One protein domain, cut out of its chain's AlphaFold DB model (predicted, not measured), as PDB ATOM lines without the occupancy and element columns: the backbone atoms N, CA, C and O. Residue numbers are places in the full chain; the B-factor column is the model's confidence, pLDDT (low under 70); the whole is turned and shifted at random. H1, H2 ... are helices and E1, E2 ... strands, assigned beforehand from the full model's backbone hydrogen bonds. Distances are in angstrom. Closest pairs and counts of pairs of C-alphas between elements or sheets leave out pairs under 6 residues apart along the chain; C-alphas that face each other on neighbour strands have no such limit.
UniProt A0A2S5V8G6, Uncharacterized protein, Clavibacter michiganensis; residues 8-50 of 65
ATOM      1  N   LEU A   8     346.170 203.395 313.794       87.12
ATOM      2  CA  LEU A   8     347.627 203.435 313.834       87.12
ATOM      3  C   LEU A   8     348.097 204.736 313.181       87.12
ATOM      4  O   LEU A   8     347.551 205.159 312.162       87.12
ATOM      5  N   VAL A   9     349.111 205.364 313.766       90.38
ATOM      6  CA  VAL A   9     349.687 206.615 313.264       90.38
ATOM      7  C   VAL A   9     351.085 206.331 312.741       90.38
ATOM      8  O   VAL A   9     351.904 205.770 313.469       90.38
ATOM      9  N   ARG A  10     351.366 206.743 311.502       90.12
ATOM     10  CA  ARG A  10     352.724 206.734 310.948       90.12
ATOM     11  C   ARG A  10     353.070 208.096 310.359       90.12
ATOM     12  O   ARG A  10     352.225 208.737 309.732       90.12
ATOM     13  N   GLU A  11     354.310 208.513 310.562       94.31
ATOM     14  CA  GLU A  11     354.859 209.740 309.991       94.31
ATOM     15  C   GLU A  11     355.782 209.387 308.822       94.31
ATOM     16  O   GLU A  11     356.674 208.548 308.942       94.31
ATOM     17  N   GLU A  12     355.537 210.016 307.679       94.12
ATOM     18  CA  GLU A  12     356.382 209.911 306.495       94.12
ATOM     19  C   GLU A  12     357.566 210.889 306.577       94.12
ATOM     20  O   GLU A  12     357.440 211.960 307.172       94.12
ATOM     21  N   PRO A  13     358.695 210.615 305.895       92.44
ATOM     22  CA  PRO A  13     359.879 211.486 305.919       92.44
ATOM     23  C   PRO A  13     359.640 212.934 305.452       92.44
ATOM     24  O   PRO A  13     360.459 213.813 305.703       92.44
ATOM     25  N   ASN A  14     358.537 213.184 304.743       93.75
ATOM     26  CA  ASN A  14     358.120 214.507 304.276       93.75
ATOM     27  C   ASN A  14     357.206 215.252 305.275       93.75
ATOM     28  O   ASN A  14     356.658 216.295 304.919       93.75
ATOM     29  N   GLY A  15     357.007 214.714 306.483       91.94
ATOM     30  CA  GLY A  15     356.151 215.290 307.524       91.94
ATOM     31  C   GLY A  15     354.658 214.979 307.368       91.94
ATOM     32  O   GLY A  15     353.835 215.550 308.080       91.94
ATOM     33  N   THR A  16     354.274 214.095 306.441       94.69
ATOM     34  CA  THR A  16     352.875 213.661 306.303       94.69
ATOM     35  C   THR A  16     352.521 212.668 307.405       94.69
ATOM     36  O   THR A  16     353.211 211.668 307.580       94.69
ATOM     37  N   ILE A  17     351.406 212.902 308.101       94.12
ATOM     38  CA  ILE A  17     350.857 211.973 309.096       94.12
ATOM     39  C   ILE A  17     349.747 211.143 308.444       94.12
ATOM     40  O   ILE A  17     348.765 211.698 307.947       94.12
ATOM     41  N   ILE A  18     349.883 209.816 308.472       91.69
ATOM     42  CA  ILE A  18     348.882 208.873 307.965       91.69
ATOM     43  C   ILE A  18     348.208 208.171 309.143       91.69
ATOM     44  O   ILE A  18     348.874 207.650 310.038       91.69
ATOM     45  N   PHE A  19     346.874 208.145 309.108       90.38
ATOM     46  CA  PHE A  19     346.039 207.384 310.031       90.38
ATOM     47  C   PHE A  19     345.520 206.136 309.322       90.38
ATOM     48  O   PHE A  19     344.683 206.226 308.423       90.38
ATOM     49  N   GLU A  20     346.004 204.973 309.733       86.88
ATOM     50  CA  GLU A  20     345.566 203.684 309.206       86.88
ATOM     51  C   GLU A  20     344.575 203.048 310.188       86.88
ATOM     52  O   GLU A  20     344.843 203.039 311.389       86.88
ATOM     53  N   PRO A  21     343.420 202.524 309.745       84.25
ATOM     54  CA  PRO A  21     342.505 201.818 310.636       84.25
ATOM     55  C   PRO A  21     343.204 200.646 311.337       84.25
ATOM     56  O   PRO A  21     343.749 199.754 310.688       84.25
ATOM     57  N   ALA A  22     343.179 200.635 312.666       82.88
ATOM     58  CA  ALA A  22     343.739 199.558 313.464       82.88
ATOM     59  C   ALA A  22     342.798 198.347 313.439       82.88
ATOM     60  O   ALA A  22     341.617 198.446 313.777       82.88
ATOM     61  N   ILE A  23     343.333 197.177 313.086       80.81
ATOM     62  CA  ILE A  23     342.635 195.906 313.291       80.81
ATOM     63  C   ILE A  23     342.900 195.472 314.733       80.81
ATOM     64  O   ILE A  23     343.988 195.001 315.063       80.81
ATOM     65  N   ILE A  24     341.913 195.663 315.608       80.94
ATOM     66  CA  ILE A  24     342.007 195.253 317.013       80.94
ATOM     67  C   ILE A  24     341.692 193.762 317.097       80.94
ATOM     68  O   ILE A  24     340.576 193.348 316.792       80.94
ATOM     69  N   MET A  25     342.672 192.972 317.530       84.44
ATOM     70  CA  MET A  25     342.517 191.534 317.738       84.44
ATOM     71  C   MET A  25     342.598 191.210 319.220       84.44
ATOM     72  O   MET A  25     343.387 191.798 319.965       84.44
ATOM     73  N   THR A  26     341.811 190.233 319.648       88.38
ATOM     74  CA  THR A  26     341.992 189.644 320.974       88.38
ATOM     75  C   THR A  26     343.312 188.857 321.035       88.38
ATOM     76  O   THR A  26     343.797 188.379 320.003       88.38
ATOM     77  N   PRO A  27     343.905 188.659 322.229       86.50
ATOM     78  CA  PRO A  27     345.091 187.811 322.372       86.50
ATOM     79  C   PRO A  27     344.884 186.402 321.799       86.50
ATOM     80  O   PRO A  27     345.761 185.893 321.107       86.50
ATOM     81  N   ALA A  28     343.694 185.830 322.010       88.56
ATOM     82  CA  ALA A  28     343.326 184.510 321.511       88.56
ATOM     83  C   ALA A  28     343.268 184.449 319.975       88.56
ATOM     84  O   ALA A  28     343.752 183.488 319.388       88.56
ATOM     85  N   GLU A  29     342.721 185.470 319.305       90.50
ATOM     86  CA  GLU A  29     342.723 185.537 317.833       90.50
ATOM     87  C   GLU A  29     344.138 185.650 317.272       90.50
ATOM     88  O   GLU A  29     344.464 184.990 316.287       90.50
ATOM     89  N   ARG A  30     344.999 186.448 317.911       90.81
ATOM     90  CA  ARG A  30     346.402 186.567 317.505       90.81
ATOM     91  C   ARG A  30     347.142 185.237 317.656       90.81
ATOM     92  O   ARG A  30     347.883 184.853 316.760       90.81
ATOM     93  N   GLU A  31     346.961 184.545 318.779       91.56
ATOM     94  CA  GLU A  31     347.548 183.217 319.015       91.56
ATOM     95  C   GLU A  31     347.044 182.195 317.997       91.56
ATOM     96  O   GLU A  31     347.845 181.480 317.404       91.56
ATOM     97  N   PHE A  32     345.738 182.193 317.732       92.88
ATOM     98  CA  PHE A  32     345.123 181.336 316.730       92.88
ATOM     99  C   PHE A  32     345.712 181.555 315.328       92.88
ATOM    100  O   PHE A  32     346.071 180.592 314.658       92.88
ATOM    101  N   LEU A  33     345.835 182.808 314.882       92.56
ATOM    102  CA  LEU A  33     346.356 183.129 313.549       92.56
ATOM    103  C   LEU A  33     347.860 182.875 313.402       92.56
ATOM    104  O   LEU A  33     348.327 182.649 312.288       92.56
ATOM    105  N   ASN A  34     348.607 182.898 314.507       94.44
ATOM    106  CA  ASN A  34     350.032 182.578 314.520       94.44
ATOM    107  C   ASN A  34     350.321 181.066 314.489       94.44
ATOM    108  O   ASN A  34     351.485 180.693 314.353       94.44
ATOM    109  N   ASP A  35     349.304 180.204 314.594       96.56
ATOM    110  CA  ASP A  35     349.439 178.747 314.487       96.56
ATOM    111  C   ASP A  35     348.903 178.239 313.128       96.56
ATOM    112  O   ASP A  35     347.710 177.942 312.979       96.56
ATOM    113  N   PRO A  36     349.766 178.123 312.098       93.69
ATOM    114  CA  PRO A  36     349.338 177.712 310.764       93.69
ATOM    115  C   PRO A  36     348.847 176.260 310.712       93.69
ATOM    116  O   PRO A  36     348.004 175.936 309.868       93.69
ATOM    117  N   GLU A  37     349.334 175.381 311.594       96.19
ATOM    118  CA  GLU A  37     348.885 173.988 311.635       96.19
ATOM    119  C   GLU A  37     347.453 173.897 312.158       96.19
ATOM    120  O   GLU A  37     346.611 173.227 311.549       96.19
ATOM    121  N   LEU A  38     347.150 174.625 313.235       93.12
ATOM    122  CA  LEU A  38     345.803 174.716 313.790       93.12
ATOM    123  C   LEU A  38     344.815 175.313 312.780       93.12
ATOM    124  O   LEU A  38     343.734 174.751 312.565       93.12
ATOM    125  N   VAL A  39     345.188 176.414 312.118       96.00
ATOM    126  CA  VAL A  39     344.362 177.050 311.079       96.00
ATOM    127  C   VAL A  39     344.070 176.066 309.942       96.00
ATOM    128  O   VAL A  39     342.911 175.899 309.544       96.00
ATOM    129  N   ALA A  40     345.087 175.352 309.451       94.75
ATOM    130  CA  ALA A  40     344.925 174.364 308.388       94.75
ATOM    131  C   ALA A  40     344.055 173.170 308.820       94.75
ATOM    132  O   ALA A  40     343.223 172.691 308.041       94.75
ATOM    133  N   ALA A  41     344.208 172.691 310.057       91.81
ATOM    134  CA  ALA A  41     343.402 171.606 310.602       91.81
ATOM    135  C   ALA A  41     341.916 171.989 310.674       91.81
ATOM    136  O   ALA A  41     341.058 171.237 310.202       91.81
ATOM    137  N   LEU A  42     341.603 173.181 311.192       91.19
ATOM    138  CA  LEU A  42     340.226 173.670 311.255       91.19
ATOM    139  C   LEU A  42     339.628 173.908 309.869       91.19
ATOM    140  O   LEU A  42     338.462 173.572 309.654       91.19
ATOM    141  N   ALA A  43     340.403 174.430 308.916       92.12
ATOM    142  CA  ALA A  43     339.948 174.601 307.537       92.12
ATOM    143  C   ALA A  43     339.526 173.260 306.912       92.12
ATOM    144  O   ALA A  43     338.438 173.157 306.343       92.12
ATOM    145  N   ARG A  44     340.332 172.203 307.098       90.44
ATOM    146  CA  ARG A  44     340.010 170.842 306.631       90.44
ATOM    147  C   ARG A  44     338.742 170.291 307.279       90.44
ATOM    148  O   ARG A  44     337.912 169.706 306.593       90.44
ATOM    149  N   VAL A  45     338.575 170.477 308.590       89.00
ATOM    150  CA  VAL A  45     337.366 170.029 309.304       89.00
ATOM    151  C   VAL A  45     336.128 170.794 308.831       89.00
ATOM    152  O   VAL A  45     335.070 170.196 308.653       89.00
ATOM    153  N   ASN A  46     336.244 172.101 308.591       86.69
ATOM    154  CA  ASN A  46     335.135 172.924 308.112       86.69
ATOM    155  C   ASN A  46     334.731 172.624 306.665       86.69
ATOM    156  O   ASN A  46     333.552 172.758 306.346       86.69
ATOM    157  N   ALA A  47     335.672 172.193 305.823       90.06
ATOM    158  CA  ALA A  47     335.393 171.765 304.453       90.06
ATOM    159  C   ALA A  47     334.582 170.456 304.374       90.06
ATOM    160  O   ALA A  47     333.936 170.208 303.361       90.06
ATOM    161  N   SER A  48     334.583 169.653 305.444       85.06
ATOM    162  CA  SER A  48     333.861 168.376 305.551       85.06
ATOM    163  C   SER A  48     332.794 168.429 306.654       85.06
ATOM    164  O   SER A  48     332.973 167.833 307.728       85.06
ATOM    165  N   PRO A  49     331.675 169.149 306.444       75.25
ATOM    166  CA  PRO A  49     330.621 169.305 307.445       75.25
ATOM    167  C   PRO A  49     329.990 167.974 307.880       75.25
ATOM    168  O   PRO A  49     329.531 167.874 309.015       75.25
ATOM    169  N   GLU A  50     330.032 166.934 307.047       77.44
ATOM    170  CA  GLU A  50     329.601 165.568 307.362       77.44
ATOM    171  C   GLU A  50     330.385 164.917 308.517       77.44
ATOM    172  O   GLU A  50     329.884 164.006 309.171       77.44
TER     173      GLU A  50
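This is residues 8 to 50 of the 65 residues of an uncharacterized protein of Clavibacter michiganensis (UniProt A0A2S5V8G6). The printed part is a long, strung-out rod: a two-stranded hairpin, E1 and E2, makes one end, residues 22 to 26 run on from it as a bare thread, and two helices, H1 and then H2, follow one after the other toward the far end. The helices do not fold back over the hairpin, and residues 24 to 50, with both helices among them, stand free. The printed part has 43 residues, with two named strands followed by two named helices, in the order E1, E2, H1, H2; the sheet has the order E1 - E2 and is antiparallel, and the class is mixed, helices and strands. The whole is extended, with a radius of gyration of the C-alphas of 17.7 A and spans of 56 by 19 by 15 A.

E1, residues 8 to 11, and E2, residues 17 to 21, form a hairpin with a tight link of 5 residues. They are antiparallel neighbours, with 159 degrees between their N-to-C directions. The C-alphas of Glu 11 and Ile 17 face each other at 4.7 A. N 8 and O 20, at 2.8 A, and N 18 and O 10, at 2.9 A, are within hydrogen-bond range. A tight link of 5 residues joins E2 to H1, residues 27 to 33. H1 is apart from E1. After a tight link of 2 residues comes H2, residues 36 to 47, which is apart from both strands. H1 and H2 only just touch, with 3 pairs of C-alphas within 8 A, and they touch only at the corner by their link. Their closest C-alphas are those of Leu 33 and Val 39, 6.9 A apart, and H2 touches H1 with residues 38 to 39 alone. Their lines are about perpendicular, at 74 degrees. In H1 and H2 every O i to N i+4 pair is within hydrogen-bond range.

E1 begins at C-alpha 8, at (347.627, 203.435, 313.834), and is 10.3 A long from first to last C-alpha. E2 is 13.2 A long and ends at C-alpha 21, at (342.505, 201.818, 310.636). H1, 7 residues, is 10.1 A long. H2, 12 residues, is the longest helix at 16.4 A and ends at C-alpha 47, at (335.393, 171.765, 304.453).

The two C-alphas farthest apart are those of Asn 14 and Glu 50, at 56.7 A. The first and last printed C-alphas, Leu 8 and Glu 50, are 42.4 A apart. The printed part has no cut, and the three links between its elements are tight. The mean pLDDT of the printed part is 89.8, and no printed residue is under 70.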